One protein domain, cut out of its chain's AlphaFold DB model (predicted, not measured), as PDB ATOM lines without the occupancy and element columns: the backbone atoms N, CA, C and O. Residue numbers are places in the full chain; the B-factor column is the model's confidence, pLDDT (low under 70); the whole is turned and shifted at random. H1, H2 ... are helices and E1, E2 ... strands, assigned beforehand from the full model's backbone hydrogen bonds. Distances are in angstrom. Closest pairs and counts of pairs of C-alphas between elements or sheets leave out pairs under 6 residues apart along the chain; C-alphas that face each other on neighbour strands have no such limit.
ATOM      1  N   GLN A   2     102.813 140.503  96.415       53.03
ATOM      2  CA  GLN A   2     102.982 140.681  97.869       53.03
ATOM      3  C   GLN A   2     102.015 141.707  98.495       53.03
ATOM      4  O   GLN A   2     101.346 141.394  99.472       53.03
ATOM      5  N   ALA A   3     101.839 142.882  97.878       55.88
ATOM      6  CA  ALA A   3     100.881 143.894  98.347       55.88
ATOM      7  C   ALA A   3      99.411 143.414  98.328       55.88
ATOM      8  O   ALA A   3      98.620 143.777  99.195       55.88
ATOM      9  N   ALA A   4      99.042 142.556  97.368       57.16
ATOM     10  CA  ALA A   4      97.700 141.980  97.303       57.16
ATOM     11  C   ALA A   4      97.475 140.944  98.416       57.16
ATOM     12  O   ALA A   4      96.384 140.886  98.976       57.16
ATOM     13  N   HIS A   5      98.507 140.171  98.778       58.41
ATOM     14  CA  HIS A   5      98.456 139.251  99.918       58.41
ATOM     15  C   HIS A   5      98.430 139.986 101.260       58.41
ATOM     16  O   HIS A   5      97.657 139.591 102.126       58.41
ATOM     17  N   GLN A   6      99.176 141.087 101.412       59.50
ATOM     18  CA  GLN A   6      99.095 141.943 102.603       59.50
ATOM     19  C   GLN A   6      97.691 142.522 102.785       59.50
ATOM     20  O   GLN A   6      97.134 142.448 103.872       59.50
ATOM     21  N   LYS A   7      97.057 143.020 101.717       59.59
ATOM     22  CA  LYS A   7      95.673 143.506 101.800       59.59
ATOM     23  C   LYS A   7      94.692 142.398 102.214       59.59
ATOM     24  O   LYS A   7      93.905 142.580 103.138       59.59
ATOM     25  N   LYS A   8      94.818 141.217 101.599       58.78
ATOM     26  CA  LYS A   8      94.039 140.016 101.948       58.78
ATOM     27  C   LYS A   8      94.228 139.592 103.409       58.78
ATOM     28  O   LYS A   8      93.296 139.121 104.045       58.78
ATOM     29  N   MET A   9      95.430 139.755 103.946       59.59
ATOM     30  CA  MET A   9      95.782 139.424 105.324       59.59
ATOM     31  C   MET A   9      95.082 140.338 106.347       59.59
ATOM     32  O   MET A   9      94.629 139.842 107.381       59.59
ATOM     33  N   PHE A  10      94.915 141.632 106.045       57.62
ATOM     34  CA  PHE A  10      94.100 142.544 106.862       57.62
ATOM     35  C   PHE A  10      92.611 142.195 106.793       57.62
ATOM     36  O   PHE A  10      91.973 142.052 107.834       57.62
ATOM     37  N   GLU A  11      92.081 141.950 105.590       57.91
ATOM     38  CA  GLU A  11      90.681 141.541 105.384       57.91
ATOM     39  C   GLU A  11      90.342 140.233 106.131       57.91
ATOM     40  O   GLU A  11      89.273 140.105 106.727       57.91
ATOM     41  N   MET A  12      91.268 139.267 106.162       51.25
ATOM     42  CA  MET A  12      91.073 137.963 106.814       51.25
ATOM     43  C   MET A  12      91.293 137.965 108.331       51.25
ATOM     44  O   MET A  12      90.910 137.005 109.001       51.25
ATOM     45  N   SER A  13      91.890 139.017 108.891       51.12
ATOM     46  CA  SER A  13      92.093 139.128 110.342       51.12
ATOM     47  C   SER A  13      90.816 139.542 111.089       51.12
ATOM     48  O   SER A  13      90.825 139.587 112.316       51.12
ATOM     49  N   GLY A  14      89.712 139.802 110.369       51.25
ATOM     50  CA  GLY A  14      88.421 140.200 110.945       51.25
ATOM     51  C   GLY A  14      88.416 141.622 111.511       51.25
ATOM     52  O   GLY A  14      87.521 141.977 112.272       51.25
ATOM     53  N   ILE A  15      89.428 142.418 111.167       55.62
ATOM     54  CA  ILE A  15      89.615 143.782 111.649       55.62
ATOM     55  C   ILE A  15      89.187 144.723 110.527       55.62
ATOM     56  O   ILE A  15      89.639 144.579 109.392       55.62
ATOM     57  N   ASP A  16      88.325 145.689 110.843       54.34
ATOM     58  CA  ASP A  16      87.969 146.736 109.890       54.34
ATOM     59  C   ASP A  16      89.231 147.516 109.493       54.34
ATOM     60  O   ASP A  16      89.921 148.080 110.342       54.34
ATOM     61  N   MET A  17      89.547 147.533 108.198       53.22
ATOM     62  CA  MET A  17      90.762 148.144 107.654       53.22
ATOM     63  C   MET A  17      90.789 149.670 107.848       53.22
ATOM     64  O   MET A  17      91.858 150.268 107.791       53.22
ATOM     65  N   GLN A  18      89.629 150.291 108.092       58.03
ATOM     66  CA  GLN A  18      89.500 151.711 108.450       58.03
ATOM     67  C   GLN A  18      89.599 151.965 109.964       58.03
ATOM     68  O   GLN A  18      89.576 153.117 110.399       58.03
ATOM     69  N   SER A  19      89.710 150.917 110.784       60.78
ATOM     70  CA  SER A  19      89.810 151.065 112.233       60.78
ATOM     71  C   SER A  19      91.219 151.454 112.672       60.78
ATOM     72  O   SER A  19      92.227 151.024 112.109       60.78
ATOM     73  N   GLN A  20      91.283 152.198 113.774       58.84
ATOM     74  CA  GLN A  20      92.534 152.525 114.455       58.84
ATOM     75  C   GLN A  20      93.343 151.262 114.822       58.84
ATOM     76  O   GLN A  20      94.568 151.256 114.726       58.84
ATOM     77  N   LEU A  21      92.656 150.158 115.147       54.94
ATOM     78  CA  LEU A  21      93.271 148.866 115.461       54.94
ATOM     79  C   LEU A  21      94.038 148.280 114.261       54.94
ATOM     80  O   LEU A  21      95.127 147.740 114.437       54.94
ATOM     81  N   ALA A  22      93.506 148.398 113.039       56.66
ATOM     82  CA  ALA A  22      94.199 147.944 111.828       56.66
ATOM     83  C   ALA A  22      95.481 148.743 111.575       56.66
ATOM     84  O   ALA A  22      96.505 148.158 111.218       56.66
ATOM     85  N   TYR A  23      95.435 150.059 111.792       57.44
ATOM     86  CA  TYR A  23      96.592 150.939 111.643       57.44
ATOM     87  C   TYR A  23      97.694 150.602 112.657       57.44
ATOM     88  O   TYR A  23      98.857 150.441 112.288       57.44
ATOM     89  N   GLU A  24      97.327 150.420 113.925       62.19
ATOM     90  CA  GLU A  24      98.271 150.069 114.990       62.19
ATOM     91  C   GLU A  24      98.895 148.685 114.780       62.19
ATOM     92  O   GLU A  24     100.098 148.515 114.980       62.19
ATOM     93  N   LEU A  25      98.116 147.706 114.316       58.91
ATOM     94  CA  LEU A  25      98.625 146.369 114.007       58.91
ATOM     95  C   LEU A  25      99.518 146.358 112.760       58.91
ATOM     96  O   LEU A  25     100.518 145.646 112.746       58.91
ATOM     97  N   ALA A  26      99.218 147.175 111.746       57.59
ATOM     98  CA  ALA A  26     100.089 147.359 110.586       57.59
ATOM     99  C   ALA A  26     101.439 147.988 110.969       57.59
ATOM    100  O   ALA A  26     102.471 147.632 110.400       57.59
ATOM    101  N   ALA A  27     101.436 148.902 111.944       58.41
ATOM    102  CA  ALA A  27     102.637 149.565 112.442       58.41
ATOM    103  C   ALA A  27     103.529 148.649 113.305       58.41
ATOM    104  O   ALA A  27     104.730 148.888 113.402       58.41
ATOM    105  N   GLN A  28     102.964 147.601 113.916       59.16
ATOM    106  CA  GLN A  28     103.682 146.668 114.799       59.16
ATOM    107  C   GLN A  28     104.390 145.518 114.064       59.16
ATOM    108  O   GLN A  28     105.182 144.810 114.680       59.16
ATOM    109  N   GLY A  29     104.155 145.344 112.759       60.44
ATOM    110  CA  GLY A  29     104.806 144.318 111.943       60.44
ATOM    111  C   GLY A  29     103.846 143.227 111.450       60.44
ATOM    112  O   GLY A  29     102.636 143.440 111.390       60.44
ATOM    113  N   PRO A  30     104.358 142.063 111.009       61.19
ATOM    114  CA  PRO A  30     103.528 141.014 110.427       61.19
ATOM    115  C   PRO A  30     102.504 140.469 111.438       61.19
ATOM    116  O   PRO A  30     102.839 140.014 112.527       61.19
ATOM    117  N   ILE A  31     101.232 140.498 111.048       62.25
ATOM    118  CA  ILE A  31     100.082 140.076 111.861       62.25
ATOM    119  C   ILE A  31      99.867 138.562 111.689       62.25
ATOM    120  O   ILE A  31     100.009 138.023 110.592       62.25
ATOM    121  N   ARG A  32      99.512 137.824 112.740       62.69
ATOM    122  CA  ARG A  32      99.078 136.424 112.598       62.69
ATOM    123  C   ARG A  32      97.560 136.353 112.789       62.69
ATOM    124  O   ARG A  32      97.102 136.558 113.913       62.69
ATOM    125  N   PRO A  33      96.760 136.084 111.741       59.66
ATOM    126  CA  PRO A  33      95.311 136.069 111.883       59.66
ATOM    127  C   PRO A  33      94.847 134.962 112.819       59.66
ATOM    128  O   PRO A  33      95.427 133.878 112.891       59.66
ATOM    129  N   ILE A  34      93.749 135.261 113.510       56.28
ATOM    130  CA  ILE A  34      93.126 134.397 114.516       56.28
ATOM    131  C   ILE A  34      92.536 133.137 113.863       56.28
ATOM    132  O   ILE A  34      92.504 132.074 114.479       56.28
ATOM    133  N   ASN A  35      92.091 133.226 112.602       55.62
ATOM    134  CA  ASN A  35      91.474 132.104 111.903       55.62
ATOM    135  C   ASN A  35      92.503 131.325 111.057       55.62
ATOM    136  O   ASN A  35      92.846 131.690 109.934       55.62
ATOM    137  N   SER A  36      92.997 130.232 111.638       59.81
ATOM    138  CA  SER A  36      94.197 129.460 111.266       59.81
ATOM    139  C   SER A  36      94.124 128.616 109.975       59.81
ATOM    140  O   SER A  36      94.973 127.751 109.772       59.81
ATOM    141  N   LYS A  37      93.114 128.769 109.114       64.06
ATOM    142  CA  LYS A  37      92.888 127.799 108.018       64.06
ATOM    143  C   LYS A  37      93.341 128.246 106.637       64.06
ATOM    144  O   LYS A  37      93.427 127.410 105.745       64.06
ATOM    145  N   LEU A  38      93.592 129.537 106.441       69.50
ATOM    146  CA  LEU A  38      93.957 130.063 105.131       69.50
ATOM    147  C   LEU A  38      95.468 130.309 105.049       69.50
ATOM    148  O   LEU A  38      96.033 130.852 106.003       69.50
ATOM    149  N   PRO A  39      96.108 129.932 103.928       75.31
ATOM    150  CA  PRO A  39      97.533 130.123 103.721       75.31
ATOM    151  C   PRO A  39      97.841 131.607 103.539       75.31
ATOM    152  O   PRO A  39      97.162 132.318 102.789       75.31
ATOM    153  N   ILE A  40      98.877 132.081 104.224       78.00
ATOM    154  CA  ILE A  40      99.278 133.490 104.200       78.00
ATOM    155  C   ILE A  40     100.750 133.588 103.890       78.00
ATOM    156  O   ILE A  40     101.568 132.924 104.515       78.00
ATOM    157  N   ILE A  41     101.072 134.468 102.947       82.06
ATOM    158  CA  ILE A  41     102.437 134.751 102.530       82.06
ATOM    159  C   ILE A  41     102.849 136.103 103.112       82.06
ATOM    160  O   ILE A  41     102.292 137.138 102.749       82.06
ATOM    161  N   TYR A  42     103.848 136.084 103.989       79.62
ATOM    162  CA  TYR A  42     104.471 137.271 104.569       79.62
ATOM    163  C   TYR A  42     105.479 137.914 103.616       79.62
ATOM    164  O   TYR A  42     105.552 139.140 103.510       79.62
ATOM    165  N   GLY A  43     106.236 137.089 102.892       80.81
ATOM    166  CA  GLY A  43     107.282 137.555 101.991       80.81
ATOM    167  C   GLY A  43     107.640 136.524 100.934       80.81
ATOM    168  O   GLY A  43     107.530 135.320 101.160       80.81
ATOM    169  N   ILE A  44     108.064 137.020  99.774       88.81
ATOM    170  CA  ILE A  44     108.598 136.221  98.671       88.81
ATOM    171  C   ILE A  44     109.879 136.907  98.211       88.81
ATOM    172  O   ILE A  44     109.869 138.111  97.947       88.81
ATOM    173  N   LYS A  45     110.964 136.149  98.093       90.75
ATOM    174  CA  LYS A  45     112.247 136.628  97.587       90.75
ATOM    175  C   LYS A  45     112.753 135.680  96.508       90.75
ATOM    176  O   LYS A  45     112.795 134.477  96.726       90.75
ATOM    177  N   CYS A  46     113.169 136.222  95.367       92.31
ATOM    178  CA  CYS A  46     113.958 135.459  94.404       92.31
ATOM    179  C   CYS A  46     115.395 135.381  94.923       92.31
ATOM    180  O   CYS A  46     116.014 136.423  95.153       92.31
ATOM    181  N   ILE A  47     115.877 134.170  95.197       95.00
ATOM    182  CA  ILE A  47     117.230 133.953  95.730       95.00
ATOM    183  C   ILE A  47     118.211 133.508  94.655       95.00
ATOM    184  O   ILE A  47     119.407 133.713  94.826       95.00
ATOM    185  N   ASP A  48     117.701 132.936  93.568       95.19
ATOM    186  CA  ASP A  48     118.503 132.464  92.452       95.19
ATOM    187  C   ASP A  48     117.685 132.491  91.158       95.19
ATOM    188  O   ASP A  48     116.475 132.232  91.174       95.19
ATOM    189  N   TYR A  49     118.341 132.833  90.054       94.00
ATOM    190  CA  TYR A  49     117.728 132.931  88.735       94.00
ATOM    191  C   TYR A  49     118.757 132.617  87.652       94.00
ATOM    192  O   TYR A  49     119.608 133.446  87.327       94.00
ATOM    193  N   GLU A  50     118.603 131.450  87.038       92.38
ATOM    194  CA  GLU A  50     119.356 131.009  85.870       92.38
ATOM    195  C   GLU A  50     118.347 130.500  84.842       92.38
ATOM    196  O   GLU A  50     118.012 129.318  84.789       92.38
ATOM    197  N   GLY A  51     117.790 131.430  84.057       86.25
ATOM    198  CA  GLY A  51     116.698 131.135  83.129       86.25
ATOM    199  C   GLY A  51     116.985 129.892  82.267       86.25
ATOM    200  O   GLY A  51     118.032 129.844  81.618       86.25
ATOM    201  N   PRO A  52     116.073 128.899  82.221       87.62
ATOM    202  CA  PRO A  52     114.661 128.948  82.629       87.62
ATOM    203  C   PRO A  52     114.372 128.633  84.111       87.62
ATOM    204  O   PRO A  52     113.208 128.659  84.513       87.62
ATOM    205  N   GLU A  53     115.384 128.332  84.919       93.19
ATOM    206  CA  GLU A  53     115.229 127.930  86.317       93.19
ATOM    207  C   GLU A  53     115.299 129.129  87.269       93.19
ATOM    208  O   GLU A  53     115.999 130.119  87.042       93.19
ATOM    209  N   PHE A  54     114.525 129.063  88.349       94.44
ATOM    210  CA  PHE A  54     114.534 130.084  89.387       94.44
ATOM    211  C   PHE A  54     114.143 129.489  90.733       94.44
ATOM    212  O   PHE A  54     113.310 128.583  90.811       94.44
ATOM    213  N   THR A  55     114.701 130.047  91.803       95.31
ATOM    214  CA  THR A  55     114.419 129.617  93.172       95.31
ATOM    215  C   THR A  55     113.826 130.765  93.976       95.31
ATOM    216  O   THR A  55     114.397 131.857  94.067       95.31
ATOM    217  N   LEU A  56     112.672 130.509  94.598       93.94
ATOM    218  CA  LEU A  56     112.003 131.457  95.483       93.94
ATOM    219  C   LEU A  56     112.102 131.002  96.939       93.94
ATOM    220  O   LEU A  56     111.749 129.874  97.276       93.94
ATOM    221  N   GLU A  57     112.503 131.916  97.813       94.25
ATOM    222  CA  GLU A  57     112.315 131.790  99.252       94.25
ATOM    223  C   GLU A  57     110.969 132.414  99.630       94.25
ATOM    224  O   GLU A  57     110.713 133.592  99.360       94.25
ATOM    225  N   ILE A  58     110.097 131.619 100.250       90.69
ATOM    226  CA  ILE A  58     108.740 132.025 100.622       90.69
ATOM    227  C   ILE A  58     108.594 131.919 102.136       90.69
ATOM    228  O   ILE A  58     108.826 130.867 102.728       90.69
ATOM    229  N   GLN A  59     108.169 133.014 102.761       89.56
ATOM    230  CA  GLN A  59     107.828 133.064 104.178       89.56
ATOM    231  C   GLN A  59     106.310 133.039 104.302       89.56
ATOM    232  O   GLN A  59     105.636 133.972 103.860       89.56
ATOM    233  N   CYS A  60     105.766 131.967 104.870       86.00
ATOM    234  CA  CYS A  60     104.328 131.744 104.947       86.00
ATOM    235  C   CYS A  60     103.915 131.000 106.226       86.00
ATOM    236  O   CYS A  60     104.770 130.527 106.974       86.00
ATOM    237  N   ILE A  61     102.607 130.992 106.490       83.75
ATOM    238  CA  ILE A  61     101.953 130.199 107.539       83.75
ATOM    239  C   ILE A  61     100.686 129.540 106.996       83.75
ATOM    240  O   ILE A  61     100.061 130.062 106.067       83.75
ATOM    241  N   ASN A  62     100.261 128.460 107.662       80.44
ATOM    242  CA  ASN A  62      99.067 127.674 107.321       80.44
ATOM    243  C   ASN A  62      99.055 127.251 105.842       80.44
ATOM    244  O   ASN A  62      98.003 127.150 105.209       80.44
ATOM    245  N   GLU A  63     100.245 127.069 105.282       82.12
ATOM    246  CA  GLU A  63     100.480 126.667 103.914       82.12
ATOM    247  C   GLU A  63     100.245 125.172 103.712       82.12
ATOM    248  O   GLU A  63     100.306 124.357 104.631       82.12
ATOM    249  N   TYR A  64      99.989 124.817 102.462       86.19
ATOM    250  CA  TYR A  64      99.928 123.443 102.003       86.19
ATOM    251  C   TYR A  64     100.545 123.367 100.607       86.19
ATOM    252  O   TYR A  64     100.584 124.355  99.872       86.19
ATOM    253  N   GLU A  65     101.054 122.195 100.240       88.31
ATOM    254  CA  GLU A  65     101.890 122.017  99.049       88.31
ATOM    255  C   GLU A  65     101.216 122.519  97.763       88.31
ATOM    256  O   GLU A  65     101.797 123.306  97.017       88.31
ATOM    257  N   THR A  66      99.948 122.158  97.547       88.00
ATOM    258  CA  THR A  66      99.207 122.550  96.337       88.00
ATOM    259  C   THR A  66      99.007 124.061  96.217       88.00
ATOM    260  O   THR A  66      98.934 124.576  95.103       88.00
ATOM    261  N   TYR A  67      98.983 124.796  97.334       87.50
ATOM    262  CA  TYR A  67      98.945 126.257  97.316       87.50
ATOM    263  C   TYR A  67     100.252 126.849  96.787       87.50
ATOM    264  O   TYR A  67     100.223 127.737  95.937       87.50
ATOM    265  N   LEU A  68     101.396 126.343  97.257       90.44
ATOM    266  CA  LEU A  68     102.710 126.805  96.804       90.44
ATOM    267  C   LEU A  68     102.928 126.475  95.325       90.44
ATOM    268  O   LEU A  68     103.387 127.330  94.570       90.44
ATOM    269  N   VAL A  69     102.521 125.283  94.879       91.38
ATOM    270  CA  VAL A  69     102.557 124.915  93.454       91.38
ATOM    271  C   VAL A  69     101.673 125.851  92.621       91.38
ATOM    272  O   VAL A  69     102.110 126.357  91.585       91.38
ATOM    273  N   GLY A  70     100.456 126.142  93.092       89.38
ATOM    274  CA  GLY A  70      99.543 127.085  92.443       89.38
ATOM    275  C   GLY A  70     100.110 128.504  92.353       89.38
ATOM    276  O   GLY A  70      99.975 129.154  91.318       89.38
ATOM    277  N   LEU A  71     100.817 128.964  93.387       89.44
ATOM    278  CA  LEU A  71     101.500 130.258  93.384       89.44
ATOM    279  C   LEU A  71     102.562 130.338  92.279       89.44
ATOM    280  O   LEU A  71     102.623 131.341  91.569       89.44
ATOM    281  N   ILE A  72     103.377 129.292  92.105       92.50
ATOM    282  CA  ILE A  72     104.374 129.237  91.023       92.50
ATOM    283  C   ILE A  72     103.689 129.299  89.657       92.50
ATOM    284  O   ILE A  72     104.114 130.064  88.790       92.50
ATOM    285  N   HIS A  73     102.597 128.555  89.480       90.81
ATOM    286  CA  HIS A  73     101.816 128.601  88.248       90.81
ATOM    287  C   HIS A  73     101.268 130.011  87.963       90.81
ATOM    288  O   HIS A  73     101.437 130.522  86.855       90.81
ATOM    289  N   GLU A  74     100.686 130.682  88.964       89.81
ATOM    290  CA  GLU A  74     100.216 132.069  88.833       89.81
ATOM    291  C   GLU A  74     101.339 133.038  88.441       89.81
ATOM    292  O   GLU A  74     101.100 133.972  87.672       89.81
ATOM    293  N   ILE A  75     102.553 132.847  88.967       90.19
ATOM    294  CA  ILE A  75     103.719 133.655  88.595       90.19
ATOM    295  C   ILE A  75     104.035 133.464  87.110       90.19
ATOM    296  O   ILE A  75     104.183 134.459  86.403       90.19
ATOM    297  N   GLY A  76     104.066 132.219  86.626       90.88
ATOM    298  CA  GLY A  76     104.274 131.918  85.206       90.88
ATOM    299  C   GLY A  76     103.245 132.612  84.314       90.88
ATOM    300  O   GLY A  76     103.619 133.368  83.417       90.88
ATOM    301  N   VAL A  77     101.954 132.450  84.630       91.75
ATOM    302  CA  VAL A  77     100.850 133.077  83.881       91.75
ATOM    303  C   VAL A  77     100.981 134.602  83.860       91.75
ATOM    304  O   VAL A  77     100.827 135.219  82.806       91.75
ATOM    305  N   ARG A  78     101.308 135.231  84.998       91.19
ATOM    306  CA  ARG A  78     101.498 136.692  85.095       91.19
ATOM    307  C   ARG A  78     102.710 137.203  84.313       91.19
ATOM    308  O   ARG A  78     102.739 138.380  83.975       91.19
ATOM    309  N   LEU A  79     103.684 136.343  84.030       90.75
ATOM    310  CA  LEU A  79     104.845 136.648  83.193       90.75
ATOM    311  C   LEU A  79     104.621 136.287  81.716       90.75
ATOM    312  O   LEU A  79     105.576 136.295  80.945       90.75
ATOM    313  N   HIS A  80     103.384 135.969  81.316       93.44
ATOM    314  CA  HIS A  80     103.053 135.487  79.969       93.44
ATOM    315  C   HIS A  80     103.856 134.242  79.559       93.44
ATOM    316  O   HIS A  80     104.189 134.057  78.391       93.44
ATOM    317  N   SER A  81     104.161 133.384  80.530       92.12
ATOM    318  CA  SER A  81     104.920 132.150  80.352       92.12
ATOM    319  C   SER A  81     104.224 130.982  81.063       92.12
ATOM    320  O   SER A  81     103.126 131.114  81.612       92.12
ATOM    321  N   THR A  82     104.861 129.817  81.061       91.62
ATOM    322  CA  THR A  82     104.479 128.669  81.880       91.62
ATOM    323  C   THR A  82     105.544 128.439  82.945       91.62
ATOM    324  O   THR A  82     106.741 128.517  82.689       91.62
ATOM    325  N   ALA A  83     105.103 128.175  84.172       93.31
ATOM    326  CA  ALA A  83     105.983 127.807  85.269       93.31
ATOM    327  C   ALA A  83     105.402 126.586  85.980       93.31
ATOM    328  O   ALA A  83     104.191 126.501  86.204       93.31
ATOM    329  N   HIS A  84     106.277 125.646  86.322       93.38
ATOM    330  CA  HIS A  84     105.942 124.440  87.063       93.38
ATOM    331  C   HIS A  84     106.896 124.312  88.247       93.38
ATOM    332  O   HIS A  84     108.097 124.543  88.114       93.38
ATOM    333  N   CYS A  85     106.365 123.954  89.412       93.94
ATOM    334  CA  CYS A  85     107.173 123.771  90.608       93.94
ATOM    335  C   CYS A  85     107.902 122.421  90.537       93.94
ATOM    336  O   CYS A  85     107.262 121.377  90.454       93.94
ATOM    337  N   THR A  86     109.234 122.437  90.534       94.06
ATOM    338  CA  THR A  86     110.067 121.225  90.442       94.06
ATOM    339  C   THR A  86     110.357 120.610  91.807       94.06
ATOM    340  O   THR A  86     110.384 119.389  91.939       94.06
ATOM    341  N   ALA A  87     110.565 121.446  92.824       94.31
ATOM    342  CA  ALA A  87     110.862 121.014  94.178       94.31
ATOM    343  C   ALA A  87     110.386 122.043  95.207       94.31
ATOM    344  O   ALA A  87     110.436 123.253  94.980       94.31
ATOM    345  N   ILE A  88     109.985 121.544  96.376       94.25
ATOM    346  CA  ILE A  88     109.668 122.351  97.555       94.25
ATOM    347  C   ILE A  88     110.508 121.823  98.712       94.25
ATOM    348  O   ILE A  88     110.553 120.621  98.971       94.25
ATOM    349  N   LYS A  89     111.178 122.730  99.424       93.44
ATOM    350  CA  LYS A  89     111.991 122.392 100.592       93.44
ATOM    351  C   LYS A  89     111.684 123.346 101.735       93.44
ATOM    352  O   LYS A  89     111.902 124.548 101.622       93.44
ATOM    353  N   CYS A  90     111.246 122.796 102.864       92.69
ATOM    354  CA  CYS A  90     111.147 123.555 104.103       92.69
ATOM    355  C   CYS A  90     112.547 123.711 104.717       92.69
ATOM    356  O   CYS A  90     113.185 122.725 105.088       92.69
TER     357      CYS A  90
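AT A GLANCE: This is residues 2 to 90 of the 138 residues of an uncharacterized protein of Callosobruchus maculatus (UniProt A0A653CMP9). Picture a long, loosely built rod with two parts set end to end: at one end a two-stranded hairpin, E1 and E2, with helix H3 folded back over one of its faces, and at the other end two helices, H1 and H2. H1 sits beside the first residues of E1, where the two parts meet, and H2 lies farther out. The printed part has 89 residues, with three named helices and two named strands in the order H1, H2, E1, E2, H3. The sheet has the order E1 - E2 and is antiparallel, and the class is mixed, helices and strands. The whole is loose, with a radius of gyration of the C-alphas of 15.0 A, and spans 45 by 21 by 20 A.

IN THESE COORDINATES: Find C-alpha 2 at (102.982, 140.681, 97.869); from there H1 runs through residues 2 to 12, 15.1 A from first to last C-alpha. Next comes H2, residues 20 to 28, 12.6 A long. At C-alpha 40, (99.278, 133.490, 104.200), you reach the start of E1, residues 40 to 50, 27.3 A long, which bends by 60 degrees at residue 43. E2 follows as residues 53 to 61, 25.1 A long. H3, residues 65 to 78, is 20.3 A long and ends at C-alpha 78, (101.498, 136.692, 85.095).

HOW THE PARTS SIT: Look first at the hairpin of E1 and E2, antiparallel neighbours whose directions stand at 164 degrees. Across it, N 45 and O 57 are 2.9 A apart and N 57 and O 45 are 2.8 A apart, both within hydrogen-bond range. H3 is joined to E2 by a tight link of 3 residues, and it is apart from E1. Turn to H1 and E1: their closest C-alphas are those of His 5 and Ile 41, 6.6 A apart, and H1 is apart from E2 and from H3. Farther out, H1 and H2 are close but not clearly touching, with the C-alphas of Phe 10 and Ala 22 closest at 7.3 A. They run opposite ways at a steep tilt of 45 degrees. H2 is apart from E2 and H3. In H1, H2 and H3 every O i to N i+4 pair is within hydrogen-bond range.

THE WHOLE: The two C-alphas farthest apart are those of Gln 20 and Pro 52, at 45.4 A. The printed part has no cut. The link from H2 to E1, 11 residues, is long, and residues 79 to 90 after H3 hold no named element. Read the B-factor column with care at residues 2 to 38, where pLDDT is under 70; the mean of the printed part is 76.6.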